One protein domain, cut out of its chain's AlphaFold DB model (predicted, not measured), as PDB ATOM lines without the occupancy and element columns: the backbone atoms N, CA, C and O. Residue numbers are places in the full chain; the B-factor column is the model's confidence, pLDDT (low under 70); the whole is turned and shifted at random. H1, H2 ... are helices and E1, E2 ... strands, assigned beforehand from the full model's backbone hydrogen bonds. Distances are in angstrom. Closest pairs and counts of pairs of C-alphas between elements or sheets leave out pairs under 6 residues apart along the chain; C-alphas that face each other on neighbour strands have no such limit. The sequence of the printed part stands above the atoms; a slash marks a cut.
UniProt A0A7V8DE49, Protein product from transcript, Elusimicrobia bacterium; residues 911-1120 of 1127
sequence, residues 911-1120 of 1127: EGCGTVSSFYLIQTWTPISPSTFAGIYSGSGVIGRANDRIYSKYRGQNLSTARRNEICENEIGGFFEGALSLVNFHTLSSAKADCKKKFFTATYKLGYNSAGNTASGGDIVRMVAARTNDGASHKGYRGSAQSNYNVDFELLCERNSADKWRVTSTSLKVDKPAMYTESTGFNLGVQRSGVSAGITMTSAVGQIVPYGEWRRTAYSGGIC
ATOM      1  N   GLU A 911     116.824 174.521 174.810       92.56
ATOM      2  CA  GLU A 911     117.907 174.419 173.831       92.56
ATOM      3  C   GLU A 911     117.438 173.846 172.483       92.56
ATOM      4  O   GLU A 911     118.026 174.172 171.461       92.56
ATOM      5  N   GLY A 912     116.363 173.052 172.433       92.12
ATOM      6  CA  GLY A 912     115.931 172.325 171.231       92.12
ATOM      7  C   GLY A 912     116.754 171.057 170.957       92.12
ATOM      8  O   GLY A 912     117.624 170.679 171.741       92.12
ATOM      9  N   CYS A 913     116.511 170.392 169.823       94.81
ATOM     10  CA  CYS A 913     117.230 169.172 169.423       94.81
ATOM     11  C   CYS A 913     118.607 169.489 168.828       94.81
ATOM     12  O   CYS A 913     118.770 170.516 168.175       94.81
ATOM     13  N   GLY A 914     119.637 168.679 169.084       94.44
ATOM     14  CA  GLY A 914     120.967 168.899 168.483       94.44
ATOM     15  C   GLY A 914     120.969 168.606 166.977       94.44
ATOM     16  O   GLY A 914     121.552 169.337 166.173       94.44
ATOM     17  N   THR A 915     120.224 167.575 166.596       94.69
ATOM     18  CA  THR A 915     119.942 167.182 165.215       94.69
ATOM     19  C   THR A 915     118.449 166.947 165.045       94.69
ATOM     20  O   THR A 915     117.765 166.616 166.008       94.69
ATOM     21  N   VAL A 916     117.938 167.097 163.828       94.81
ATOM     22  CA  VAL A 916     116.555 166.758 163.477       94.81
ATOM     23  C   VAL A 916     116.577 165.702 162.381       94.81
ATOM     24  O   VAL A 916     117.163 165.924 161.318       94.81
ATOM     25  N   SER A 917     115.929 164.565 162.632       93.69
ATOM     26  CA  SER A 917     115.867 163.433 161.697       93.69
ATOM     27  C   SER A 917     114.449 162.961 161.365       93.69
ATOM     28  O   SER A 917     114.259 161.905 160.757       93.69
ATOM     29  N   SER A 918     113.438 163.761 161.715       91.25
ATOM     30  CA  SER A 918     112.029 163.495 161.401       91.25
ATOM     31  C   SER A 918     111.671 163.656 159.922       91.25
ATOM     32  O   SER A 918     110.607 163.197 159.509       91.25
ATOM     33  N   PHE A 919     112.520 164.279 159.105       93.56
ATOM     34  CA  PHE A 919     112.213 164.577 157.706       93.56
ATOM     35  C   PHE A 919     112.813 163.562 156.739       93.56
ATOM     36  O   PHE A 919     113.908 163.032 156.935       93.56
ATOM     37  N   TYR A 920     112.090 163.300 155.658       93.88
ATOM     38  CA  TYR A 920     112.549 162.436 154.578       93.88
ATOM     39  C   TYR A 920     111.964 162.885 153.239       93.88
ATOM     40  O   TYR A 920     110.898 163.493 153.197       93.88
ATOM     41  N   LEU A 921     112.644 162.591 152.133       92.06
ATOM     42  CA  LEU A 921     112.056 162.700 150.796       92.06
ATOM     43  C   LEU A 921     111.512 161.355 150.374       92.06
ATOM     44  O   LEU A 921     112.193 160.345 150.525       92.06
ATOM     45  N   ILE A 922     110.333 161.372 149.772       92.38
ATOM     46  CA  ILE A 922     109.828 160.260 148.980       92.38
ATOM     47  C   ILE A 922     109.954 160.654 147.514       92.38
ATOM     48  O   ILE A 922     109.358 161.644 147.082       92.38
ATOM     49  N   GLN A 923     110.721 159.880 146.756       91.62
ATOM     50  CA  GLN A 923     110.743 159.942 145.306       91.62
ATOM     51  C   GLN A 923     109.546 159.165 144.757       91.62
ATOM     52  O   GLN A 923     109.404 157.964 144.971       91.62
ATOM     53  N   THR A 924     108.685 159.851 144.020       93.69
ATOM     54  CA  THR A 924     107.605 159.235 143.252       93.69
ATOM     55  C   THR A 924     107.762 159.544 141.771       93.69
ATOM     56  O   THR A 924     108.479 160.459 141.385       93.69
ATOM     57  N   TRP A 925     107.110 158.768 140.915       94.44
ATOM     58  CA  TRP A 925     107.183 158.899 139.466       94.44
ATOM     59  C   TRP A 925     105.791 159.143 138.907       94.44
ATOM     60  O   TRP A 925     104.875 158.357 139.150       94.44
ATOM     61  N   THR A 926     105.632 160.219 138.148       94.44
ATOM     62  CA  THR A 926     104.385 160.541 137.452       94.44
ATOM     63  C   THR A 926     104.582 160.355 135.952       94.44
ATOM     64  O   THR A 926     105.541 160.917 135.414       94.44
ATOM     65  N   PRO A 927     103.714 159.598 135.259       95.19
ATOM     66  CA  PRO A 927     103.788 159.461 133.808       95.19
ATOM     67  C   PRO A 927     103.688 160.822 133.113       95.19
ATOM     68  O   PRO A 927     102.850 161.650 133.481       95.19
ATOM     69  N   ILE A 928     104.528 161.048 132.108       92.81
ATOM     70  CA  ILE A 928     104.555 162.286 131.326       92.81
ATOM     71  C   ILE A 928     103.548 162.157 130.190       92.81
ATOM     72  O   ILE A 928     103.560 161.167 129.462       92.81
ATOM     73  N   SER A 929     102.693 163.167 130.022       88.19
ATOM     74  CA  SER A 929     101.860 163.246 128.822       88.19
ATOM     75  C   SER A 929     102.787 163.326 127.618       88.19
ATOM     76  O   SER A 929     103.623 164.231 127.594       88.19
ATOM     77  N   PRO A 930     102.648 162.461 126.606       83.12
ATOM     78  CA  PRO A 930     103.343 162.673 125.351       83.12
ATOM     79  C   PRO A 930     102.957 164.069 124.860       83.12
ATOM     80  O   PRO A 930     101.785 164.354 124.612       83.12
ATOM     81  N   SER A 931     103.922 164.988 124.841       63.88
ATOM     82  CA  SER A 931     103.699 166.361 124.411       63.88
ATOM     83  C   SER A 931     103.559 166.346 122.897       63.88
ATOM     84  O   SER A 931     104.530 166.504 122.161       63.88
ATOM     85  N   THR A 932     102.355 166.077 122.413       51.28
ATOM     86  CA  THR A 932     102.044 166.222 121.000       51.28
ATOM     87  C   THR A 932     101.832 167.700 120.706       51.28
ATOM     88  O   THR A 932     100.791 168.256 121.052       51.28
ATOM     89  N   PHE A 933     102.778 168.330 120.015       40.91
ATOM     90  CA  PHE A 933     102.410 169.440 119.146       40.91
ATOM     91  C   PHE A 933     101.721 168.801 117.923       40.91
ATOM     92  O   PHE A 933     102.351 168.068 117.166       40.91
ATOM     93  N   ALA A 934     100.400 168.969 117.803       46.06
ATOM     94  CA  ALA A 934      99.578 168.559 116.652       46.06
ATOM     95  C   ALA A 934      99.451 167.048 116.315       46.06
ATOM     96  O   ALA A 934      99.217 166.698 115.164       46.06
ATOM     97  N   GLY A 935      99.554 166.133 117.286       46.28
ATOM     98  CA  GLY A 935      99.236 164.705 117.069       46.28
ATOM     99  C   GLY A 935     100.190 163.937 116.140       46.28
ATOM    100  O   GLY A 935      99.946 162.770 115.846       46.28
ATOM    101  N   ILE A 936     101.291 164.558 115.709       42.34
ATOM    102  CA  ILE A 936     102.308 163.939 114.860       42.34
ATOM    103  C   ILE A 936     103.607 163.883 115.661       42.34
ATOM    104  O   ILE A 936     104.384 164.833 115.701       42.34
ATOM    105  N   TYR A 937     103.871 162.744 116.297       49.66
ATOM    106  CA  TYR A 937     105.261 162.374 116.540       49.66
ATOM    107  C   TYR A 937     105.895 162.129 115.166       49.66
ATOM    108  O   TYR A 937     105.425 161.268 114.423       49.66
ATOM    109  N   SER A 938     106.993 162.816 114.843       43.50
ATOM    110  CA  SER A 938     107.837 162.482 113.680       43.50
ATOM    111  C   SER A 938     108.467 161.079 113.781       43.50
ATOM    112  O   SER A 938     109.100 160.614 112.839       43.50
ATOM    113  N   GLY A 939     108.231 160.367 114.888       48.31
ATOM    114  CA  GLY A 939     108.408 158.928 115.024       48.31
ATOM    115  C   GLY A 939     107.211 158.283 115.721       48.31
ATOM    116  O   GLY A 939     107.302 157.938 116.897       48.31
ATOM    117  N   SER A 940     106.105 158.065 115.001       51.25
ATOM    118  CA  SER A 940     104.947 157.228 115.390       51.25
ATOM    119  C   SER A 940     105.299 155.730 115.526       51.25
ATOM    120  O   SER A 940     104.542 154.824 115.172       51.25
ATOM    121  N   GLY A 941     106.494 155.455 116.040       72.75
ATOM    122  CA  GLY A 941     107.012 154.130 116.294       72.75
ATOM    123  C   GLY A 941     106.362 153.481 117.509       72.75
ATOM    124  O   GLY A 941     105.632 154.083 118.296       72.75
ATOM    125  N   VAL A 942     106.687 152.206 117.662       75.19
ATOM    126  CA  VAL A 942     106.274 151.302 118.743       75.19
ATOM    127  C   VAL A 942     106.430 151.940 120.138       75.19
ATOM    128  O   VAL A 942     105.567 151.784 120.998       75.19
ATOM    129  N   ILE A 943     107.481 152.740 120.332       81.00
ATOM    130  CA  ILE A 943     107.802 153.430 121.590       81.00
ATOM    131  C   ILE A 943     106.775 154.527 121.927       81.00
ATOM    132  O   ILE A 943     106.354 154.624 123.077       81.00
ATOM    133  N   GLY A 944     106.317 155.312 120.944       84.56
ATOM    134  CA  GLY A 944     105.322 156.370 121.171       84.56
ATOM    135  C   GLY A 944     103.984 155.807 121.655       84.56
ATOM    136  O   GLY A 944     103.446 156.262 122.660       84.56
ATOM    137  N   ARG A 945     103.518 154.720 121.023       84.88
ATOM    138  CA  ARG A 945     102.288 154.017 121.430       84.88
ATOM    139  C   ARG A 945     102.387 153.407 122.827       84.88
ATOM    140  O   ARG A 945     101.415 153.437 123.582       84.88
ATOM    141  N   ALA A 946     103.554 152.874 123.190       88.88
ATOM    142  CA  ALA A 946     103.785 152.395 124.547       88.88
ATOM    143  C   ALA A 946     103.720 153.544 125.570       88.88
ATOM    144  O   ALA A 946     103.123 153.369 126.632       88.88
ATOM    145  N   ASN A 947     104.254 154.725 125.235       92.12
ATOM    146  CA  ASN A 947     104.140 155.910 126.087       92.12
ATOM    147  C   ASN A 947     102.679 156.354 126.257       92.12
ATOM    148  O   ASN A 947     102.234 156.542 127.384       92.12
ATOM    149  N   ASP A 948     101.903 156.434 125.170       89.94
ATOM    150  CA  ASP A 948     100.472 156.776 125.221       89.94
ATOM    151  C   ASP A 948      99.690 155.815 126.127       89.94
ATOM    152  O   ASP A 948      98.844 156.224 126.931       89.94
ATOM    153  N   ARG A 949      99.989 154.515 126.032       90.88
ATOM    154  CA  ARG A 949      99.358 153.480 126.856       90.88
ATOM    155  C   ARG A 949      99.737 153.609 128.330       90.88
ATOM    156  O   ARG A 949      98.864 153.534 129.192       90.88
ATOM    157  N   ILE A 950     101.017 153.826 128.622       95.06
ATOM    158  CA  ILE A 950     101.501 154.043 129.990       95.06
ATOM    159  C   ILE A 950     100.871 155.311 130.570       95.06
ATOM    160  O   ILE A 950     100.318 155.274 131.669       95.06
ATOM    161  N   TYR A 951     100.886 156.417 129.826       95.19
ATOM    162  CA  TYR A 951     100.285 157.666 130.267       95.19
ATOM    163  C   TYR A 951      98.785 157.499 130.515       95.19
ATOM    164  O   TYR A 951      98.329 157.790 131.612       95.19
ATOM    165  N   SER A 952      98.019 156.965 129.561       93.06
ATOM    166  CA  SER A 952      96.564 156.787 129.712       93.06
ATOM    167  C   SER A 952      96.178 155.881 130.887       93.06
ATOM    168  O   SER A 952      95.228 156.192 131.601       93.06
ATOM    169  N   LYS A 953      96.927 154.799 131.130       95.81
ATOM    170  CA  LYS A 953      96.633 153.829 132.197       95.81
ATOM    171  C   LYS A 953      97.027 154.314 133.592       95.81
ATOM    172  O   LYS A 953      96.358 153.971 134.565       95.81
ATOM    173  N   TYR A 954      98.105 155.090 133.698       96.00
ATOM    174  CA  TYR A 954      98.685 155.493 134.983       96.00
ATOM    175  C   TYR A 954      98.602 157.006 135.247       96.00
ATOM    176  O   TYR A 954      99.190 157.498 136.214       96.00
ATOM    177  N   ARG A 955      97.872 157.766 134.417       95.19
ATOM    178  CA  ARG A 955      97.694 159.218 134.571       95.19
ATOM    179  C   ARG A 955      97.218 159.562 135.983       95.19
ATOM    180  O   ARG A 955      96.261 158.983 136.486       95.19
ATOM    181  N   GLY A 956      97.875 160.541 136.605       91.56
ATOM    182  CA  GLY A 956      97.529 161.030 137.944       91.56
ATOM    183  C   GLY A 956      98.021 160.154 139.103       91.56
ATOM    184  O   GLY A 956      97.872 160.550 140.258       91.56
ATOM    185  N   GLN A 957      98.639 159.002 138.831       95.12
ATOM    186  CA  GLN A 957      99.216 158.152 139.873       95.12
ATOM    187  C   GLN A 957     100.649 158.585 140.209       95.12
ATOM    188  O   GLN A 957     101.441 158.911 139.325       95.12
ATOM    189  N   ASN A 958     100.987 158.552 141.501       93.56
ATOM    190  CA  ASN A 958     102.360 158.689 141.991       93.56
ATOM    191  C   ASN A 958     102.926 157.283 142.204       93.56
ATOM    192  O   ASN A 958     102.487 156.570 143.104       93.56
ATOM    193  N   LEU A 959     103.863 156.872 141.357       95.00
ATOM    194  CA  LEU A 959     104.382 155.506 141.321       95.00
ATOM    195  C   LEU A 959     105.701 155.408 142.097       95.00
ATOM    196  O   LEU A 959     106.521 156.322 142.041       95.00
ATOM    197  N   SER A 960     105.939 154.293 142.785       94.56
ATOM    198  CA  SER A 960     107.260 153.965 143.347       94.56
ATOM    199  C   SER A 960     108.265 153.642 142.232       94.56
ATOM    200  O   SER A 960     107.862 153.285 141.119       94.56
ATOM    201  N   THR A 961     109.575 153.703 142.498       92.81
ATOM    202  CA  THR A 961     110.600 153.288 141.514       92.81
ATOM    203  C   THR A 961     110.413 151.831 141.108       92.81
ATOM    204  O   THR A 961     110.520 151.502 139.924       92.81
ATOM    205  N   ALA A 962     110.080 150.961 142.068       93.56
ATOM    206  CA  ALA A 962     109.782 149.557 141.802       93.56
ATOM    207  C   ALA A 962     108.588 149.412 140.846       93.56
ATOM    208  O   ALA A 962     108.693 148.714 139.837       93.56
ATOM    209  N   ARG A 963     107.494 150.143 141.101       96.25
ATOM    210  CA  ARG A 963     106.296 150.095 140.256       96.25
ATOM    211  C   ARG A 963     106.538 150.688 138.870       96.25
ATOM    212  O   ARG A 963     106.092 150.107 137.887       96.25
ATOM    213  N   ARG A 964     107.273 151.798 138.761       95.88
ATOM    214  CA  ARG A 964     107.697 152.367 137.470       95.88
ATOM    215  C   ARG A 964     108.498 151.346 136.662       95.88
ATOM    216  O   ARG A 964     108.240 151.163 135.476       95.88
ATOM    217  N   ASN A 965     109.469 150.689 137.298       95.50
ATOM    218  CA  ASN A 965     110.282 149.675 136.634       95.50
ATOM    219  C   ASN A 965     109.410 148.525 136.138       95.50
ATOM    220  O   ASN A 965     109.501 148.190 134.967       95.50
ATOM    221  N   GLU A 966     108.529 147.998 136.986       95.56
ATOM    222  CA  GLU A 966     107.577 146.947 136.624       95.56
ATOM    223  C   GLU A 966     106.683 147.352 135.440       95.56
ATOM    224  O   GLU A 966     106.516 146.578 134.502       95.56
ATOM    225  N   ILE A 967     106.161 148.584 135.430       96.19
ATOM    226  CA  ILE A 967     105.359 149.111 134.317       96.19
ATOM    227  C   ILE A 967     106.178 149.134 133.026       96.19
ATOM    228  O   ILE A 967     105.693 148.668 132.000       96.19
ATOM    229  N   CYS A 968     107.421 149.621 133.064       95.94
ATOM    230  CA  CYS A 968     108.286 149.593 131.887       95.94
ATOM    231  C   CYS A 968     108.630 148.169 131.446       95.94
ATOM    232  O   CYS A 968     108.674 147.912 130.250       95.94
ATOM    233  N   GLU A 969     108.862 147.235 132.368       93.44
ATOM    234  CA  GLU A 969     109.123 145.836 132.015       93.44
ATOM    235  C   GLU A 969     107.906 145.197 131.331       93.44
ATOM    236  O   GLU A 969     108.061 144.572 130.282       93.44
ATOM    237  N   ASN A 970     106.709 145.411 131.883       92.50
ATOM    238  CA  ASN A 970     105.470 144.783 131.427       92.50
ATOM    239  C   ASN A 970     104.911 145.427 130.154       92.50
ATOM    240  O   ASN A 970     104.575 144.721 129.206       92.50
ATOM    241  N   GLU A 971     104.799 146.756 130.113       92.50
ATOM    242  CA  GLU A 971     104.171 147.456 128.987       92.50
ATOM    243  C   GLU A 971     105.097 147.495 127.766       92.50
ATOM    244  O   GLU A 971     104.623 147.313 126.647       92.50
ATOM    245  N   ILE A 972     106.416 147.653 127.950       90.44
ATOM    246  CA  ILE A 972     107.372 147.546 126.835       90.44
ATOM    247  C   ILE A 972     107.555 146.079 126.438       90.44
ATOM    248  O   ILE A 972     107.534 145.776 125.250       90.44
ATOM    249  N   GLY A 973     107.689 145.155 127.398       85.50
ATOM    250  CA  GLY A 973     107.834 143.722 127.121       85.50
ATOM    251  C   GLY A 973     106.661 143.157 126.324       85.50
ATOM    252  O   GLY A 973     106.861 142.638 125.228       85.50
ATOM    253  N   GLY A 974     105.435 143.352 126.814       81.12
ATOM    254  CA  GLY A 974     104.232 142.843 126.155       81.12
ATOM    255  C   GLY A 974     103.950 143.492 124.797       81.12
ATOM    256  O   GLY A 974     103.369 142.854 123.923       81.12
ATOM    257  N   PHE A 975     104.374 144.742 124.584       76.56
ATOM    258  CA  PHE A 975     104.188 145.416 123.297       76.56
ATOM    259  C   PHE A 975     105.248 145.003 122.261       76.56
ATOM    260  O   PHE A 975     104.926 144.819 121.088       76.56
ATOM    261  N   PHE A 976     106.502 144.807 122.681       74.31
ATOM    262  CA  PHE A 976     107.573 144.365 121.785       74.31
ATOM    263  C   PHE A 976     107.484 142.875 121.442       74.31
ATOM    264  O   PHE A 976     107.791 142.531 120.309       74.31
ATOM    265  N   GLU A 977     107.007 141.999 122.330       65.31
ATOM    266  CA  GLU A 977     106.795 140.579 121.987       65.31
ATOM    267  C   GLU A 977     105.805 140.391 120.820       65.31
ATOM    268  O   GLU A 977     105.985 139.482 120.014       65.31
ATOM    269  N   GLY A 978     104.829 141.293 120.657       60.81
ATOM    270  CA  GLY A 978     103.923 141.299 119.500       60.81
ATOM    271  C   GLY A 978     104.463 142.023 118.256       60.81
ATOM    272  O   GLY A 978     104.102 141.663 117.140       60.81
ATOM    273  N   ALA A 979     105.322 143.038 118.426       57.03
ATOM    274  CA  ALA A 979     105.792 143.909 117.337       57.03
ATOM    275  C   ALA A 979     107.202 143.573 116.795       57.03
ATOM    276  O   ALA A 979     107.583 144.065 115.730       57.03
ATOM    277  N   LEU A 980     107.984 142.736 117.492       48.31
ATOM    278  CA  LEU A 980     109.357 142.342 117.128       48.31
ATOM    279  C   LEU A 980     109.461 141.474 115.866       48.31
ATOM    280  O   LEU A 980     110.574 141.166 115.443       48.31
ATOM    281  N   SER A 981     108.349 141.112 115.225       48.44
ATOM    282  CA  SER A 981     108.406 140.490 113.900       48.44
ATOM    283  C   SER A 981     108.809 141.471 112.790       48.44
ATOM    284  O   SER A 981     109.148 141.004 111.706       48.44
ATOM    285  N   LEU A 982     108.791 142.799 113.015       44.97
ATOM    286  CA  LEU A 982     108.809 143.748 111.889       44.97
ATOM    287  C   LEU A 982     109.765 144.955 111.961       44.97
ATOM    288  O   LEU A 982     109.973 145.566 110.915       44.97
ATOM    289  N   VAL A 983     110.375 145.346 113.097       46.62
ATOM    290  CA  VAL A 983     111.199 146.586 113.120       46.62
ATOM    291  C   VAL A 983     112.456 146.503 113.998       46.62
ATOM    292  O   VAL A 983     112.398 146.131 115.166       46.62
ATOM    293  N   ASN A 984     113.597 146.908 113.424       49.12
ATOM    294  CA  ASN A 984     114.957 146.489 113.798       49.12
ATOM    295  C   ASN A 984     115.823 147.542 114.537       49.12
ATOM    296  O   ASN A 984     117.042 147.414 114.547       49.12
ATOM    297  N   PHE A 985     115.253 148.604 115.120       51.31
ATOM    298  CA  PHE A 985     116.065 149.776 115.520       51.31
ATOM    299  C   PHE A 985     116.309 149.982 117.026       51.31
ATOM    300  O   PHE A 985     117.189 150.759 117.377       51.31
ATOM    301  N   HIS A 986     115.633 149.261 117.928       59.56
ATOM    302  CA  HIS A 986     115.936 149.318 119.366       59.56
ATOM    303  C   HIS A 986     115.912 147.927 119.992       59.56
ATOM    304  O   HIS A 986     114.934 147.192 119.856       59.56
ATOM    305  N   THR A 987     116.970 147.572 120.727       80.88
ATOM    306  CA  THR A 987     116.934 146.379 121.579       80.88
ATOM    307  C   THR A 987     115.874 146.573 122.663       80.88
ATOM    308  O   THR A 987     115.676 147.685 123.161       80.88
ATOM    309  N   LEU A 988     115.207 145.492 123.075       82.69
ATOM    310  CA  LEU A 988     114.207 145.535 124.148       82.69
ATOM    311  C   LEU A 988     114.765 146.187 125.428       82.69
ATOM    312  O   LEU A 988     114.064 146.930 126.111       82.69
ATOM    313  N   SER A 989     116.046 145.947 125.720       83.81
ATOM    314  CA  SER A 989     116.762 146.576 126.833       83.81
ATOM    315  C   SER A 989     116.843 148.101 126.679       83.81
ATOM    316  O   SER A 989     116.491 148.825 127.612       83.81
ATOM    317  N   SER A 990     117.204 148.602 125.488       84.19
ATOM    318  CA  SER A 990     117.222 150.044 125.193       84.19
ATOM    319  C   SER A 990     115.836 150.663 125.344       84.19
ATOM    320  O   SER A 990     115.705 151.692 125.994       84.19
ATOM    321  N   ALA A 991     114.788 150.017 124.822       86.38
ATOM    322  CA  ALA A 991     113.420 150.528 124.923       86.38
ATOM    323  C   ALA A 991     112.917 150.576 126.380       86.38
ATOM    324  O   ALA A 991     112.249 151.529 126.783       86.38
ATOM    325  N   LYS A 992     113.274 149.582 127.203       92.19
ATOM    326  CA  LYS A 992     112.976 149.573 128.645       92.19
ATOM    327  C   LYS A 992     113.745 150.664 129.392       92.19
ATOM    328  O   LYS A 992     113.185 151.293 130.291       92.19
ATOM    329  N   ALA A 993     115.004 150.904 129.027       90.00
ATOM    330  CA  ALA A 993     115.803 151.992 129.582       90.00
ATOM    331  C   ALA A 993     115.230 153.366 129.194       90.00
ATOM    332  O   ALA A 993     115.052 154.220 130.066       90.00
ATOM    333  N   ASP A 994     114.854 153.549 127.926       87.88
ATOM    334  CA  ASP A 994     114.190 154.756 127.433       87.88
ATOM    335  C   ASP A 994     112.848 154.979 128.131       87.88
ATOM    336  O   ASP A 994     112.587 156.091 128.576       87.88
ATOM    337  N   CYS A 995     112.037 153.937 128.336       93.94
ATOM    338  CA  CYS A 995     110.802 154.040 129.116       93.94
ATOM    339  C   CYS A 995     111.067 154.577 130.530       93.94
ATOM    340  O   CYS A 995     110.458 155.562 130.950       93.94
ATOM    341  N   LYS A 996     112.032 153.987 131.254       94.19
ATOM    342  CA  LYS A 996     112.369 154.399 132.631       94.19
ATOM    343  C   LYS A 996     112.864 155.847 132.699       94.19
ATOM    344  O   LYS A 996     112.653 156.499 133.721       94.19
ATOM    345  N   LYS A 997     113.523 156.326 131.638       88.44
ATOM    346  CA  LYS A 997     114.149 157.654 131.565       88.44
ATOM    347  C   LYS A 997     113.222 158.743 131.014       88.44
ATOM    348  O   LYS A 997     113.280 159.865 131.501       88.44
ATOM    349  N   LYS A 998     112.414 158.435 129.997       89.50
ATOM    350  CA  LYS A 998     111.694 159.419 129.166       89.50
ATOM    351  C   LYS A 998     110.190 159.465 129.431       89.50
ATOM    352  O   LYS A 998     109.567 160.465 129.100       89.50
ATOM    353  N   PHE A 999     109.586 158.411 129.988       93.50
ATOM    354  CA  PHE A 999     108.117 158.336 130.110       93.50
ATOM    355  C   PHE A 999     107.595 158.795 131.472       93.50
ATOM    356  O   PHE A 999     106.388 158.928 131.665       93.50
ATOM    357  N   PHE A1000     108.486 159.036 132.435       94.56
ATOM    358  CA  PHE A1000     108.119 159.406 133.796       94.56
ATOM    359  C   PHE A1000     108.948 160.593 134.272       94.56
ATOM    360  O   PHE A1000     110.166 160.611 134.100       94.56
ATOM    361  N   THR A1001     108.296 161.535 134.945       90.81
ATOM    362  CA  THR A1001     108.963 162.606 135.690       90.81
ATOM    363  C   THR A1001     109.055 162.200 137.153       90.81
ATOM    364  O   THR A1001     108.061 161.774 137.745       90.81
ATOM    365  N   ALA A1002     110.241 162.337 137.743       88.94
ATOM    366  CA  ALA A1002     110.414 162.186 139.182       88.94
ATOM    367  C   ALA A1002     109.807 163.393 139.913       88.94
ATOM    368  O   ALA A1002     110.110 164.542 139.599       88.94
ATOM    369  N   THR A1003     108.984 163.127 140.915       87.44
ATOM    370  CA  THR A1003     108.423 164.105 141.845       87.44
ATOM    371  C   THR A1003     108.910 163.774 143.251       87.44
ATOM    372  O   THR A1003     108.897 162.618 143.663       87.44
ATOM    373  N   TYR A1004     109.356 164.782 143.997       86.44
ATOM    374  CA  TYR A1004     109.808 164.610 145.379       86.44
ATOM    375  C   TYR A1004     108.772 165.176 146.329       86.44
ATOM    376  O   TYR A1004     108.328 166.313 146.164       86.44
ATOM    377  N   LYS A1005     108.404 164.391 147.338       88.62
ATOM    378  CA  LYS A1005     107.524 164.835 148.419       88.62
ATOM    379  C   LYS A1005     108.291 164.832 149.728       88.62
ATOM    380  O   LYS A1005     108.914 163.831 150.070       88.62
ATOM    381  N   LEU A1006     108.229 165.946 150.450       90.62
ATOM    382  CA  LEU A1006     108.754 166.039 151.805       90.62
ATOM    383  C   LEU A1006     107.778 165.339 152.760       90.62
ATOM    384  O   LEU A1006     106.625 165.747 152.888       90.62
ATOM    385  N   GLY A1007     108.239 164.265 153.388       91.19
ATOM    386  CA  GLY A1007     107.542 163.540 154.440       91.19
ATOM    387  C   GLY A1007     108.079 163.901 155.823       91.19
ATOM    388  O   GLY A1007     109.223 164.335 155.974       91.19
ATOM    389  N   TYR A1008     107.242 163.686 156.839       93.06
ATOM    390  CA  TYR A1008     107.581 163.864 158.249       93.06
ATOM    391  C   TYR A1008     107.194 162.614 159.045       93.06
ATOM    392  O   TYR A1008     106.109 162.063 158.857       93.06
ATOM    393  N   ASN A1009     108.083 162.159 159.923       92.88
ATOM    394  CA  ASN A1009     107.887 161.035 160.829       92.88
ATOM    395  C   ASN A1009     108.362 161.428 162.234       92.88
ATOM    396  O   ASN A1009     109.560 161.557 162.482       92.88
ATOM    397  N   SER A1010     107.424 161.562 163.171       89.44
ATOM    398  CA  SER A1010     107.713 161.931 164.563       89.44
ATOM    399  C   SER A1010     108.572 160.905 165.311       89.44
ATOM    400  O   SER A1010     109.202 161.255 166.308       89.44
ATOM    401  N   ALA A1011     108.635 159.654 164.847       88.75
ATOM    402  CA  ALA A1011     109.464 158.628 165.471       88.75
ATOM    403  C   ALA A1011     110.958 158.769 165.132       88.75
ATOM    404  O   ALA A1011     111.783 158.269 165.887       88.75
ATOM    405  N   GLY A1012     111.318 159.409 164.009       83.94
ATOM    406  CA  GLY A1012     112.721 159.578 163.583       83.94
ATOM    407  C   GLY A1012     113.404 158.310 163.061       83.94
ATOM    408  O   GLY A1012     114.552 158.346 162.623       83.94
ATOM    409  N   ASN A1013     112.686 157.185 163.045       86.12
ATOM    410  CA  ASN A1013     113.207 155.870 162.666       86.12
ATOM    411  C   ASN A1013     113.100 155.588 161.155       86.12
ATOM    412  O   ASN A1013     113.050 154.432 160.739       86.12
ATOM    413  N   THR A1014     113.015 156.623 160.317       87.50
ATOM    414  CA  THR A1014     112.925 156.440 158.864       87.50
ATOM    415  C   THR A1014     114.297 156.053 158.317       87.50
ATOM    416  O   THR A1014     115.198 156.885 158.260       87.50
ATOM    417  N   ALA A1015     114.475 154.796 157.911       86.75
ATOM    418  CA  ALA A1015     115.691 154.359 157.232       86.75
ATOM    419  C   ALA A1015     115.715 154.860 155.777       86.75
ATOM    420  O   ALA A1015     114.689 154.851 155.097       86.75
ATOM    421  N   SER A1016     116.890 155.269 155.290       85.69
ATOM    422  CA  SER A1016     117.091 155.515 153.858       85.69
ATOM    423  C   SER A1016     117.056 154.187 153.102       85.69
ATOM    424  O   SER A1016     117.777 153.257 153.462       85.69
ATOM    425  N   GLY A1017     116.248 154.098 152.048       84.75
ATOM    426  CA  GLY A1017     116.129 152.893 151.234       84.75
ATOM    427  C   GLY A1017     115.110 153.040 150.108       84.75
ATOM    428  O   GLY A1017     113.997 153.523 150.315       84.75
ATOM    429  N   GLY A1018     115.492 152.600 148.906       87.19
ATOM    430  CA  GLY A1018     114.636 152.655 147.721       87.19
ATOM    431  C   GLY A1018     114.236 154.087 147.364       87.19
ATOM    432  O   GLY A1018     115.084 154.892 146.992       87.19
ATOM    433  N   ASP A1019     112.942 154.382 147.485       90.50
ATOM    434  CA  ASP A1019     112.345 155.687 147.171       90.50
ATOM    435  C   ASP A1019     112.439 156.699 148.317       90.50
ATOM    436  O   ASP A1019     112.076 157.860 148.138       90.50
ATOM    437  N   ILE A1020     112.887 156.272 149.501       90.94
ATOM    438  CA  ILE A1020     112.928 157.108 150.698       90.94
ATOM    439  C   ILE A1020     114.364 157.532 150.985       90.94
ATOM    440  O   ILE A1020     115.247 156.697 151.191       90.94
ATOM    441  N   VAL A1021     114.583 158.843 151.064       91.00
ATOM    442  CA  VAL A1021     115.862 159.435 151.460       91.00
ATOM    443  C   VAL A1021     115.673 160.142 152.796       91.00
ATOM    444  O   VAL A1021     115.009 161.179 152.865       91.00
ATOM    445  N   ARG A1022     116.240 159.581 153.869       92.88
ATOM    446  CA  ARG A1022     116.240 160.214 155.193       92.88
ATOM    447  C   ARG A1022     117.055 161.503 155.140       92.88
ATOM    448  O   ARG A1022     118.159 161.514 154.594       92.88
ATOM    449  N   MET A1023     116.534 162.561 155.750       92.69
ATOM    450  CA  MET A1023     117.285 163.787 155.992       92.69
ATOM    451  C   MET A1023     117.712 163.846 157.450       92.69
ATOM    452  O   MET A1023     116.910 163.593 158.349       92.69
ATOM    453  N   VAL A1024     118.964 164.218 157.683       93.44
ATOM    454  CA  VAL A1024     119.458 164.559 159.017       93.44
ATOM    455  C   VAL A1024     120.006 165.973 158.936       93.44
ATOM    456  O   VAL A1024     120.920 166.237 158.158       93.44
ATOM    457  N   ALA A1025     119.414 166.884 159.703       95.31
ATOM    458  CA  ALA A1025     119.817 168.281 159.750       95.31
ATOM    459  C   ALA A1025     120.452 168.589 161.105       95.31
ATOM    460  O   ALA A1025     119.834 168.381 162.150       95.31
ATOM    461  N   ALA A1026     121.690 169.075 161.088       96.12
ATOM    462  CA  ALA A1026     122.370 169.555 162.280       96.12
ATOM    463  C   ALA A1026     121.936 170.992 162.575       96.12
ATOM    464  O   ALA A1026     121.639 171.759 161.655       96.12
ATOM    465  N   ARG A1027     121.892 171.366 163.855       95.94
ATOM    466  CA  ARG A1027     121.597 172.746 164.252       95.94
ATOM    467  C   ARG A1027     122.678 173.695 163.719       95.94
ATOM    468  O   ARG A1027     123.865 173.435 163.888       95.94
ATOM    469  N   THR A1028     122.266 174.790 163.087       95.31
ATOM    470  CA  THR A1028     123.155 175.822 162.527       95.31
ATOM    471  C   THR A1028     123.057 177.156 163.250       95.31
ATOM    472  O   THR A1028     124.069 177.830 163.395       95.31
ATOM    473  N   ASN A1029     121.866 177.527 163.729       86.69
ATOM    474  CA  ASN A1029     121.621 178.790 164.429       86.69
ATOM    475  C   ASN A1029     120.921 178.527 165.764       86.69
ATOM    476  O   ASN A1029     119.936 177.787 165.805       86.69
ATOM    477  N   ASP A1030     121.395 179.172 166.832       86.81
ATOM    478  CA  ASP A1030     120.967 178.900 168.210       86.81
ATOM    479  C   ASP A1030     120.270 180.095 168.890       86.81
ATOM    480  O   ASP A1030     120.482 180.383 170.063       86.81
ATOM    481  N   GLY A1031     119.396 180.796 168.165       90.12
ATOM    482  CA  GLY A1031     118.629 181.918 168.714       90.12
ATOM    483  C   GLY A1031     117.706 181.513 169.873       90.12
ATOM    484  O   GLY A1031     117.275 180.363 169.979       90.12
ATOM    485  N   ALA A1032     117.379 182.460 170.757       87.88
ATOM    486  CA  ALA A1032     116.490 182.208 171.896       87.88
ATOM    487  C   ALA A1032     115.038 181.915 171.466       87.88
ATOM    488  O   ALA A1032     114.369 181.095 172.089       87.88
ATOM    489  N   SER A1033     114.567 182.563 170.394       91.19
ATOM    490  CA  SER A1033     113.221 182.392 169.830       91.19
ATOM    491  C   SER A1033     113.182 181.468 168.611       91.19
ATOM    492  O   SER A1033     112.131 180.900 168.316       91.19
ATOM    493  N   HIS A1034     114.306 181.298 167.904       95.25
ATOM    494  CA  HIS A1034     114.383 180.542 166.654       95.25
ATOM    495  C   HIS A1034     115.611 179.628 166.615       95.25
ATOM    496  O   HIS A1034     116.717 180.061 166.938       95.25
ATOM    497  N   LYS A1035     115.432 178.390 166.148       96.12
ATOM    498  CA  LYS A1035     116.517 177.444 165.859       96.12
ATOM    499  C   LYS A1035     116.554 177.139 164.367       96.12
ATOM    500  O   LYS A1035     115.530 176.783 163.785       96.12
ATOM    501  N   GLY A1036     117.728 177.288 163.765       96.38
ATOM    502  CA  GLY A1036     117.984 176.888 162.381       96.38
ATOM    503  C   GLY A1036     118.635 175.514 162.343       96.38
ATOM    504  O   GLY A1036     119.507 175.236 163.167       96.38
ATOM    505  N   TYR A1037     118.239 174.671 161.395       97.00
ATOM    506  CA  TYR A1037     118.898 173.399 161.118       97.00
ATOM    507  C   TYR A1037     119.185 173.282 159.637       97.00
ATOM    508  O   TYR A1037     118.345 173.635 158.812       97.00
ATOM    509  N   ARG A1038     120.345 172.728 159.302       96.50
ATOM    510  CA  ARG A1038     120.726 172.448 157.924       96.50
ATOM    511  C   ARG A1038     121.282 171.043 157.810       96.50
ATOM    512  O   ARG A1038     122.061 170.591 158.646       96.50
ATOM    513  N   GLY A1039     120.861 170.350 156.770       94.00
ATOM    514  CA  GLY A1039     121.313 169.010 156.445       94.00
ATOM    515  C   GLY A1039     121.431 168.839 154.949       94.00
ATOM    516  O   GLY A1039     120.868 169.614 154.176       94.00
ATOM    517  N   SER A1040     122.142 167.800 154.546       89.69
ATOM    518  CA  SER A1040     122.147 167.340 153.169       89.69
ATOM    519  C   SER A1040     121.791 165.863 153.142       89.69
ATOM    520  O   SER A1040     122.141 165.081 154.028       89.69
ATOM    521  N   ALA A1041     121.032 165.486 152.128       85.06
ATOM    522  CA  ALA A1041     120.646 164.119 151.871       85.06
ATOM    523  C   ALA A1041     121.341 163.672 150.587       85.06
ATOM    524  O   ALA A1041     121.076 164.195 149.496       85.06
ATOM    525  N   GLN A1042     122.243 162.693 150.719       77.94
ATOM    526  CA  GLN A1042     122.858 162.054 149.565       77.94
ATOM    527  C   GLN A1042     121.791 161.247 148.824       77.94
ATOM    528  O   GLN A1042     121.411 160.145 149.210       77.94
ATOM    529  N   SER A1043     121.282 161.851 147.761       76.12
ATOM    530  CA  SER A1043     120.446 161.223 146.747       76.12
ATOM    531  C   SER A1043     121.134 161.385 145.394       76.12
ATOM    532  O   SER A1043     122.138 162.090 145.280       76.12
ATOM    533  N   ASN A1044     120.553 160.823 144.336       74.06
ATOM    534  CA  ASN A1044     121.025 161.068 142.969       74.06
ATOM    535  C   ASN A1044     121.082 162.571 142.612       74.06
ATOM    536  O   ASN A1044     121.797 162.944 141.681       74.06
ATOM    537  N   TYR A1045     120.387 163.427 143.373       75.06
ATOM    538  CA  TYR A1045     120.237 164.850 143.088       75.06
ATOM    539  C   TYR A1045     120.956 165.788 144.057       75.06
ATOM    540  O   TYR A1045     120.976 166.983 143.782       75.06
ATOM    541  N   ASN A1046     121.565 165.263 145.131       85.88
ATOM    542  CA  ASN A1046     122.125 166.045 146.244       85.88
ATOM    543  C   ASN A1046     121.132 167.115 146.735       85.88
ATOM    544  O   ASN A1046     121.088 168.230 146.213       85.88
ATOM    545  N   VAL A1047     120.303 166.754 147.717       89.25
ATOM    546  CA  VAL A1047     119.298 167.683 148.246       89.25
ATOM    547  C   VAL A1047     119.791 168.264 149.557       89.25
ATOM    548  O   VAL A1047     119.957 167.540 150.536       89.25
ATOM    549  N   ASP A1048     119.999 169.569 149.557       93.00
ATOM    550  CA  ASP A1048     120.209 170.385 150.740       93.00
ATOM    551  C   ASP A1048     118.843 170.754 151.335       93.00
ATOM    552  O   ASP A1048     117.884 171.063 150.622       93.00
ATOM    553  N   PHE A1049     118.749 170.717 152.657       94.06
ATOM    554  CA  PHE A1049     117.530 171.002 153.397       94.06
ATOM    555  C   PHE A1049     117.824 171.932 154.562       94.06
ATOM    556  O   PHE A1049     118.793 171.742 155.298       94.06
ATOM    557  N   GLU A1050     116.963 172.926 154.729       96.00
ATOM    558  CA  GLU A1050     117.018 173.887 155.816       96.00
ATOM    559  C   GLU A1050     115.664 173.939 156.522       96.00
ATOM    560  O   GLU A1050     114.603 173.979 155.897       96.00
ATOM    561  N   LEU A1051     115.715 173.932 157.846       96.12
ATOM    562  CA  LEU A1051     114.577 174.038 158.742       96.12
ATOM    563  C   LEU A1051     114.754 175.270 159.603       96.12
ATOM    564  O   LEU A1051     115.789 175.435 160.249       96.12
ATOM    565  N   LEU A1052     113.704 176.070 159.695       96.62
ATOM    566  CA  LEU A1052     113.577 177.067 160.741       96.62
ATOM    567  C   LEU A1052     112.495 176.613 161.706       96.62
ATOM    568  O   LEU A1052     111.392 176.242 161.293       96.62
ATOM    569  N   CYS A1053     112.815 176.652 162.989       97.19
ATOM    570  CA  CYS A1053     111.906 176.292 164.055       97.19
ATOM    571  C   CYS A1053     111.755 177.443 165.036       97.19
ATOM    572  O   CYS A1053     112.733 178.095 165.384       97.19
ATOM    573  N   GLU A1054     110.540 177.658 165.518       96.81
ATOM    574  CA  GLU A1054     110.197 178.672 166.508       96.81
ATOM    575  C   GLU A1054     109.513 178.021 167.702       96.81
ATOM    576  O   GLU A1054     108.840 176.992 167.578       96.81
ATOM    577  N   ARG A1055     109.706 178.612 168.878       95.00
ATOM    578  CA  ARG A1055     109.060 178.145 170.098       95.00
ATOM    579  C   ARG A1055     107.626 178.658 170.147       95.00
ATOM    580  O   ARG A1055     107.391 179.861 170.109       95.00
ATOM    581  N   ASN A1056     106.658 177.748 170.203       94.44
ATOM    582  CA  ASN A1056     105.249 178.127 170.276       94.44
ATOM    583  C   ASN A1056     104.826 178.481 171.718       94.44
ATOM    584  O   ASN A1056     105.580 178.291 172.669       94.44
ATOM    585  N   SER A1057     103.578 178.921 171.898       92.62
ATOM    586  CA  SER A1057     103.003 179.236 173.219       92.62
ATOM    587  C   SER A1057     102.931 178.050 174.193       92.62
ATOM    588  O   SER A1057     102.789 178.258 175.391       92.62
ATOM    589  N   ALA A1058     103.045 176.812 173.697       92.50
ATOM    590  CA  ALA A1058     103.124 175.599 174.513       92.50
ATOM    591  C   ALA A1058     104.575 175.219 174.873       92.50
ATOM    592  O   ALA A1058     104.828 174.083 175.273       92.50
ATOM    593  N   ASP A1059     105.517 176.142 174.674       91.94
ATOM    594  CA  ASP A1059     106.945 176.004 174.959       91.94
ATOM    595  C   ASP A1059     107.672 174.916 174.142       91.94
ATOM    596  O   ASP A1059     108.794 174.520 174.468       91.94
ATOM    597  N   LYS A1060     107.065 174.460 173.032       94.56
ATOM    598  CA  LYS A1060     107.619 173.435 172.131       94.56
ATOM    599  C   LYS A1060     108.177 174.057 170.858       94.56
ATOM    600  O   LYS A1060     107.554 174.935 170.256       94.56
ATOM    601  N   TRP A1061     109.307 173.539 170.391       95.50
ATOM    602  CA  TRP A1061     109.868 173.914 169.097       95.50
ATOM    603  C   TRP A1061     109.018 173.347 167.957       95.50
ATOM    604  O   TRP A1061     108.853 172.129 167.829       95.50
ATOM    605  N   ARG A1062     108.484 174.229 167.110       95.94
ATOM    606  CA  ARG A1062     107.712 173.880 165.916       95.94
ATOM    607  C   ARG A1062     108.350 174.444 164.664       95.94
ATOM    608  O   ARG A1062     108.917 175.526 164.672       95.94
ATOM    609  N   VAL A1063     108.227 173.701 163.581       96.44
ATOM    610  CA  VAL A1063     108.761 174.051 162.266       96.44
ATOM    611  C   VAL A1063     107.950 175.218 161.709       96.44
ATOM    612  O   VAL A1063     106.747 175.081 161.505       96.44
ATOM    613  N   THR A1064     108.580 176.361 161.464       95.88
ATOM    614  CA  THR A1064     107.931 177.535 160.857       95.88
ATOM    615  C   THR A1064     108.150 177.586 159.361       95.88
ATOM    616  O   THR A1064     107.239 177.939 158.616       95.88
ATOM    617  N   SER A1065     109.337 177.192 158.908       95.00
ATOM    618  CA  SER A1065     109.620 177.070 157.486       95.00
ATOM    619  C   SER A1065     110.567 175.917 157.201       95.00
ATOM    620  O   SER A1065     111.404 175.532 158.016       95.00
ATOM    621  N   THR A1066     110.400 175.366 156.009       94.75
ATOM    622  CA  THR A1066     111.253 174.341 155.422       94.75
ATOM    623  C   THR A1066     111.699 174.859 154.069       94.75
ATOM    624  O   THR A1066     110.869 175.340 153.300       94.75
ATOM    625  N   SER A1067     112.982 174.757 153.760       93.69
ATOM    626  CA  SER A1067     113.527 175.115 152.455       93.69
ATOM    627  C   SER A1067     114.328 173.948 151.904       93.69
ATOM    628  O   SER A1067     115.022 173.263 152.648       93.69
ATOM    629  N   LEU A1068     114.226 173.708 150.600       92.81
ATOM    630  CA  LEU A1068     114.997 172.690 149.892       92.81
ATOM    631  C   LEU A1068     115.819 173.353 148.794       92.81
ATOM    632  O   LEU A1068     115.327 174.247 148.105       92.81
ATOM    633  N   LYS A1069     117.045 172.882 148.605       90.81
ATOM    634  CA  LYS A1069     117.905 173.230 147.478       90.81
ATOM    635  C   LYS A1069     118.352 171.938 146.807       90.81
ATOM    636  O   LYS A1069     118.787 171.004 147.468       90.81
ATOM    637  N   VAL A1070     118.212 171.875 145.488       86.75
ATOM    638  CA  VAL A1070     118.631 170.716 144.692       86.75
ATOM    639  C   VAL A1070     119.830 171.130 143.851       86.75
ATOM    640  O   VAL A1070     119.719 172.039 143.024       86.75
ATOM    641  N   ASP A1071     120.970 170.479 144.074       82.25
ATOM    642  CA  ASP A1071     122.233 170.870 143.441       82.25
ATOM    643  C   ASP A1071     122.447 170.233 142.062       82.25
ATOM    644  O   ASP A1071     123.225 170.757 141.267       82.25
ATOM    645  N   LYS A1072     121.768 169.119 141.741       77.75
ATOM    646  CA  LYS A1072     121.931 168.436 140.444       77.75
ATOM    647  C   LYS A1072     120.665 168.428 139.584       77.75
ATOM    648  O   LYS A1072     119.574 168.184 140.105       77.75
ATOM    649  N   PRO A1073     120.813 168.577 138.252       64.56
ATOM    650  CA  PRO A1073     119.709 168.513 137.319       64.56
ATOM    651  C   PRO A1073     118.927 167.195 137.344       64.56
ATOM    652  O   PRO A1073     119.495 166.116 137.206       64.56
ATOM    653  N   ALA A1074     117.606 167.290 137.481       57.53
ATOM    654  CA  ALA A1074     116.643 166.198 137.520       57.53
ATOM    655  C   ALA A1074     116.064 165.765 136.164       57.53
ATOM    656  O   ALA A1074     115.316 164.790 136.132       57.53
ATOM    657  N   MET A1075     116.411 166.408 135.042       56.00
ATOM    658  CA  MET A1075     115.866 166.021 133.734       56.00
ATOM    659  C   MET A1075     116.893 166.004 132.606       56.00
ATOM    660  O   MET A1075     117.805 166.824 132.548       56.00
ATOM    661  N   TYR A1076     116.671 165.059 131.691       49.44
ATOM    662  CA  TYR A1076     117.368 164.899 130.424       49.44
ATOM    663  C   TYR A1076     116.310 164.891 129.318       49.44
ATOM    664  O   TYR A1076     115.627 163.884 129.127       49.44
ATOM    665  N   THR A1077     116.141 166.015 128.627       44.34
ATOM    666  CA  THR A1077     115.241 166.117 127.472       44.34
ATOM    667  C   THR A1077     116.093 166.033 126.209       44.34
ATOM    668  O   THR A1077     116.963 166.871 125.998       44.34
ATOM    669  N   GLU A1078     115.877 165.004 125.390       45.97
ATOM    670  CA  GLU A1078     116.369 164.948 124.009       45.97
ATOM    671  C   GLU A1078     115.218 165.370 123.097       45.97
ATOM    672  O   GLU A1078     114.196 164.686 123.045       45.97
ATOM    673  N   SER A1079     115.361 166.478 122.373       41.88
ATOM    674  CA  SER A1079     114.497 166.752 121.225       41.88
ATOM    675  C   SER A1079     115.030 166.019 119.994       41.88
ATOM    676  O   SER A1079     116.199 166.145 119.647       41.88
ATOM    677  N   THR A1080     114.178 165.273 119.301       42.41
ATOM    678  CA  THR A1080     114.461 164.760 117.953       42.41
ATOM    679  C   THR A1080     113.699 165.605 116.941       42.41
ATOM    680  O   THR A1080     112.482 165.479 116.823       42.41
ATOM    681  N   GLY A1081     114.407 166.498 116.247       38.53
ATOM    682  CA  GLY A1081     113.859 167.314 115.163       38.53
ATOM    683  C   GLY A1081     114.019 166.653 113.791       38.53
ATOM    684  O   GLY A1081     114.902 165.824 113.583       38.53
ATOM    685  N   PHE A1082     113.164 167.036 112.847       36.12
ATOM    686  CA  PHE A1082     113.267 166.685 111.431       36.12
ATOM    687  C   PHE A1082     113.469 167.983 110.641       36.12
ATOM    688  O   PHE A1082     112.645 168.889 110.761       36.12
ATOM    689  N   ASN A1083     114.557 168.095 109.870       36.66
ATOM    690  CA  ASN A1083     114.818 169.256 109.017       36.66
ATOM    691  C   ASN A1083     114.525 168.893 107.559       36.66
ATOM    692  O   ASN A1083     115.120 167.973 106.994       36.66
ATOM    693  N   LEU A1084     113.623 169.648 106.934       31.11
ATOM    694  CA  LEU A1084     113.310 169.516 105.514       31.11
ATOM    695  C   LEU A1084     113.817 170.774 104.801       31.11
ATOM    696  O   LEU A1084     113.244 171.851 104.939       31.11
ATOM    697  N   GLY A1085     114.943 170.640 104.098       34.47
ATOM    698  CA  GLY A1085     115.558 171.720 103.332       34.47
ATOM    699  C   GLY A1085     115.237 171.570 101.849       34.47
ATOM    700  O   GLY A1085     115.595 170.569 101.229       34.47
ATOM    701  N   VAL A1086     114.575 172.563 101.258       30.23
ATOM    702  CA  VAL A1086     114.337 172.610  99.808       30.23
ATOM    703  C   VAL A1086     115.430 173.468  99.171       30.23
ATOM    704  O   VAL A1086     115.487 174.671  99.416       30.23
ATOM    705  N   GLN A1087     116.303 172.865  98.358       34.72
ATOM    706  CA  GLN A1087     117.246 173.595  97.503       34.72
ATOM    707  C   GLN A1087     116.771 173.566  96.042       34.72
ATOM    708  O   GLN A1087     116.021 172.678  95.637       34.72
ATOM    709  N   ARG A1088     117.212 174.538  95.227       35.28
ATOM    710  CA  ARG A1088     116.780 174.710  93.820       35.28
ATOM    711  C   ARG A1088     117.026 173.490  92.914       35.28
ATOM    712  O   ARG A1088     116.426 173.431  91.847       35.28
ATOM    713  N   SER A1089     117.865 172.535  93.315       30.95
ATOM    714  CA  SER A1089     118.186 171.314  92.560       30.95
ATOM    715  C   SER A1089     117.702 170.010  93.216       30.95
ATOM    716  O   SER A1089     117.977 168.935  92.688       30.95
ATOM    717  N   GLY A1090     116.954 170.070  94.324       38.22
ATOM    718  CA  GLY A1090     116.398 168.875  94.960       38.22
ATOM    719  C   GLY A1090     115.870 169.107  96.376       38.22
ATOM    720  O   GLY A1090     116.310 170.004  97.098       38.22
ATOM    721  N   VAL A1091     114.915 168.267  96.782       31.81
ATOM    722  CA  VAL A1091     114.436 168.193  98.168       31.81
ATOM    723  C   VAL A1091     115.437 167.363  98.971       31.81
ATOM    724  O   VAL A1091     115.575 166.165  98.743       31.81
ATOM    725  N   SER A1092     116.133 167.998  99.911       33.81
ATOM    726  CA  SER A1092     117.016 167.333 100.868       33.81
ATOM    727  C   SER A1092     116.248 167.124 102.175       33.81
ATOM    728  O   SER A1092     116.085 168.052 102.972       33.81
ATOM    729  N   ALA A1093     115.777 165.900 102.405       32.69
ATOM    730  CA  ALA A1093     115.246 165.483 103.699       32.69
ATOM    731  C   ALA A1093     116.387 164.888 104.537       32.69
ATOM    732  O   ALA A1093     116.927 163.838 104.196       32.69
ATOM    733  N   GLY A1094     116.765 165.572 105.619       33.38
ATOM    734  CA  GLY A1094     117.810 165.127 106.538       33.38
ATOM    735  C   GLY A1094     117.269 165.010 107.958       33.38
ATOM    736  O   GLY A1094     116.722 165.963 108.513       33.38
ATOM    737  N   ILE A1095     117.440 163.845 108.580       32.34
ATOM    738  CA  ILE A1095     117.199 163.688 110.017       32.34
ATOM    739  C   ILE A1095     118.448 164.198 110.739       32.34
ATOM    740  O   ILE A1095     119.424 163.471 110.894       32.34
ATOM    741  N   THR A1096     118.447 165.460 111.162       34.78
ATOM    742  CA  THR A1096     119.463 165.987 112.087       34.78
ATOM    743  C   THR A1096     118.922 165.966 113.508       34.78
ATOM    744  O   THR A1096     117.937 166.639 113.806       34.78
ATOM    745  N   MET A1097     119.578 165.214 114.393       32.84
ATOM    746  CA  MET A1097     119.262 165.186 115.820       32.84
ATOM    747  C   MET A1097     119.878 166.414 116.501       32.84
ATOM    748  O   MET A1097     121.084 166.462 116.726       32.84
ATOM    749  N   THR A1098     119.069 167.417 116.829       36.94
ATOM    750  CA  THR A1098     119.482 168.542 117.680       36.94
ATOM    751  C   THR A1098     118.962 168.321 119.096       36.94
ATOM    752  O   THR A1098     117.761 168.418 119.324       36.94
ATOM    753  N   SER A1099     119.849 168.043 120.059       33.59
ATOM    754  CA  SER A1099     119.468 167.920 121.472       33.59
ATOM    755  C   SER A1099     119.303 169.304 122.110       33.59
ATOM    756  O   SER A1099     120.294 169.992 122.350       33.59
ATOM    757  N   ALA A1100     118.073 169.716 122.412       35.75
ATOM    758  CA  ALA A1100     117.809 170.885 123.247       35.75
ATOM    759  C   ALA A1100     117.378 170.451 124.657       35.75
ATOM    760  O   ALA A1100     116.447 169.661 124.821       35.75
ATOM    761  N   VAL A1101     118.051 170.989 125.677       37.97
ATOM    762  CA  VAL A1101     117.773 170.717 127.094       37.97
ATOM    763  C   VAL A1101     116.751 171.732 127.612       37.97
ATOM    764  O   VAL A1101     117.064 172.907 127.762       37.97
ATOM    765  N   GLY A1102     115.531 171.282 127.915       41.62
ATOM    766  CA  GLY A1102     114.542 172.073 128.657       41.62
ATOM    767  C   GLY A1102     114.584 171.746 130.153       41.62
ATOM    768  O   GLY A1102     114.326 170.605 130.534       41.62
ATOM    769  N   GLN A1103     114.904 172.726 131.005       37.00
ATOM    770  CA  GLN A1103     114.859 172.604 132.472       37.00
ATOM    771  C   GLN A1103     113.486 173.033 133.021       37.00
ATOM    772  O   GLN A1103     112.961 174.060 132.608       37.00
ATOM    773  N   ILE A1104     112.920 172.284 133.980       47.72
ATOM    774  CA  ILE A1104     111.673 172.658 134.697       47.72
ATOM    775  C   ILE A1104     111.876 172.696 136.232       47.72
ATOM    776  O   ILE A1104     110.936 172.896 136.991       47.72
ATOM    777  N   VAL A1105     113.113 172.589 136.730       52.34
ATOM    778  CA  VAL A1105     113.415 172.905 138.140       52.34
ATOM    779  C   VAL A1105     114.536 173.943 138.156       52.34
ATOM    780  O   VAL A1105     115.563 173.688 137.532       52.34
ATOM    781  N   PRO A1106     114.368 175.109 138.804       53.81
ATOM    782  CA  PRO A1106     115.475 176.033 139.013       53.81
ATOM    783  C   PRO A1106     116.472 175.368 139.970       53.81
ATOM    784  O   PRO A1106     116.193 175.196 141.156       53.81
ATOM    785  N   TYR A1107     117.599 174.914 139.430       63.81
ATOM    786  CA  TYR A1107     118.684 174.310 140.204       63.81
ATOM    787  C   TYR A1107     119.456 175.381 140.967       63.81
ATOM    788  O   TYR A1107     119.577 176.514 140.510       63.81
ATOM    789  N   GLY A1108     120.000 175.011 142.125       75.62
ATOM    790  CA  GLY A1108     120.906 175.871 142.887       75.62
ATOM    791  C   GLY A1108     120.250 176.931 143.781       75.62
ATOM    792  O   GLY A1108     120.943 177.480 144.635       75.62
ATOM    793  N   GLU A1109     118.943 177.185 143.677       86.19
ATOM    794  CA  GLU A1109     118.238 178.121 144.565       86.19
ATOM    795  C   GLU A1109     117.464 177.410 145.682       86.19
ATOM    796  O   GLU A1109     116.849 176.361 145.474       86.19
ATOM    797  N   TRP A1110     117.444 178.021 146.867       89.56
ATOM    798  CA  TRP A1110     116.593 177.590 147.973       89.56
ATOM    799  C   TRP A1110     115.122 177.885 147.677       89.56
ATOM    800  O   TRP A1110     114.740 179.020 147.389       89.56
ATOM    801  N   ARG A1111     114.270 176.868 147.798       89.06
ATOM    802  CA  ARG A1111     112.817 176.985 147.649       89.06
ATOM    803  C   ARG A1111     112.141 176.653 148.966       89.06
ATOM    804  O   ARG A1111     112.296 175.543 149.473       89.06
ATOM    805  N   ARG A1112     111.362 177.597 149.500       89.19
ATOM    806  CA  ARG A1112     110.491 177.335 150.652       89.19
ATOM    807  C   ARG A1112     109.408 176.334 150.259       89.19
ATOM    808  O   ARG A1112     108.764 176.487 149.223       89.19
ATOM    809  N   THR A1113     109.204 175.326 151.094       85.88
ATOM    810  CA  THR A1113     108.113 174.360 150.972       85.88
ATOM    811  C   THR A1113     106.954 174.766 151.884       85.88
ATOM    812  O   THR A1113     107.127 175.540 152.824       85.88
ATOM    813  N   ALA A1114     105.758 174.243 151.615       84.38
ATOM    814  CA  ALA A1114     104.554 174.562 152.384       84.38
ATOM    815  C   ALA A1114     104.481 173.868 153.762       84.38
ATOM    816  O   ALA A1114     103.474 173.994 154.454       84.38
ATOM    817  N   TYR A1115     105.502 173.101 154.167       89.31
ATOM    818  CA  TYR A1115     105.465 172.391 155.442       89.31
ATOM    819  C   TYR A1115     105.791 173.326 156.618       89.31
ATOM    820  O   TYR A1115     106.925 173.793 156.758       89.31
ATOM    821  N   SER A1116     104.798 173.533 157.487       91.12
ATOM    822  CA  SER A1116     104.888 174.277 158.750       91.12
ATOM    823  C   SER A1116     104.006 173.635 159.831       91.12
ATOM    824  O   SER A1116     103.031 172.954 159.521       91.12
ATOM    825  N   GLY A1117     104.316 173.869 161.105       89.50
ATOM    826  CA  GLY A1117     103.523 173.453 162.267       89.50
ATOM    827  C   GLY A1117     103.916 172.110 162.893       89.50
ATOM    828  O   GLY A1117     103.498 171.830 164.021       89.50
ATOM    829  N   GLY A1118     104.742 171.301 162.219       90.50
ATOM    830  CA  GLY A1118     105.296 170.053 162.762       90.50
ATOM    831  C   GLY A1118     106.213 170.281 163.967       90.50
ATOM    832  O   GLY A1118     106.722 171.383 164.160       90.50
ATOM    833  N   ILE A1119     106.430 169.251 164.789       93.81
ATOM    834  CA  ILE A1119     107.394 169.325 165.896       93.81
ATOM    835  C   ILE A1119     108.811 169.355 165.308       93.81
ATOM    836  O   ILE A1119     109.129 168.621 164.374       93.81
ATOM    837  N   CYS A1120     109.663 170.222 165.844       93.50
ATOM    838  CA  CYS A1120     111.044 170.357 165.405       93.50
ATOM    839  C   CYS A1120     111.947 169.325 166.094       93.50
ATOM    840  O   CYS A1120     112.668 169.641 167.037       93.50
TER     841      CYS A1120
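AT A GLANCE: This is residues 911 to 1120 of the 1127 residues of the protein "Protein product from transcript" of Elusimicrobia bacterium (UniProt A0A7V8DE49). A strongly twisted sheet of five strands, E4-E5-E6-E7-E10, makes one end of a long body; beside it begins a narrower sheet, E2-E1-E3, and the helices H1, H2 and H3 cluster at the other end of that sheet. From the large sheet two long links, residues 1071 to 1082 and 1095 to 1110, make a thin arm to the hairpin E8 and E9, where residues 1086 to 1091 stick out. The printed part has 210 residues, with three named helices and ten named strands in the order E1 H1 H2 H3 E2 to E10; the three sheets are antiparallel and the class is mixed. The whole is loose, with a radius of gyration of the C-alphas of 23.0 A, and elongated, spanning 80 by 42 by 25 A.

HOW THE PARTS SIT: Begin with the meander, each strand the antiparallel neighbour of the one before: E4, residues 1025 to 1030, E5, 1034 to 1041, E6, 1047 to 1055, and E7, 1061 to 1070. Look for N 1026 and O 1038 at 2.9 A, N 1037 and O 1051 at 2.8 A, and N 1050 and O 1067 at 2.9 A. E7 bends by 58 degrees at residue 1064, and E10, residues 1111 to 1113, is its antiparallel neighbour, with N 1068 and O 1111 at 2.9 A. E3, residues 1020 to 1022, runs on into E4 at 38 degrees. In its own sheet E1, residues 919 to 927, is the inner strand: N 921 and O 1021 are 2.9 A apart, and towards E2, residues 1000 to 1008, N 924 and O 1003 are 2.8 A apart. H1, residues 942 to 954, and H2, residues 961 to 979, only graze this sheet. They form a helical hairpin and touch at Ala 946 and Ile 972, their closest C-alphas, 6.5 A apart. H2 touches H3, residues 988 to 998, at a steep tilt of 46 degrees, with the C-alphas of Cys 968 and Lys 992 closest at 5.7 A. Every O i to N i+4 pair is within hydrogen-bond range in H1 and H3, and 14 of 15 in H2. The hairpin of E8, residues 1083 to 1087, and E9, residues 1090 to 1094, has N 1085 and O 1092 at 3.0 A.

IN THESE COORDINATES: Find C-alpha 919 at (112.213, 164.577, 157.706); E1 runs 25.9 A from there. H2 begins at (110.600, 153.288, 141.514) and is 26.4 A long; E6 measures 26.3 A and E7 26.1 A. E10 ends at C-alpha 1113, (108.113, 174.360, 150.972).

THE WHOLE: The C-alphas of Ala 1058 and Ser 1089 are the farthest apart, 83.4 A. The printed part has no cut. The long links are E1 to H1, E2 to E3, E7 to E8 and E9 to E10. Confidence is under 70 in residues 931 to 940, 977 to 986 and 1073 to 1107.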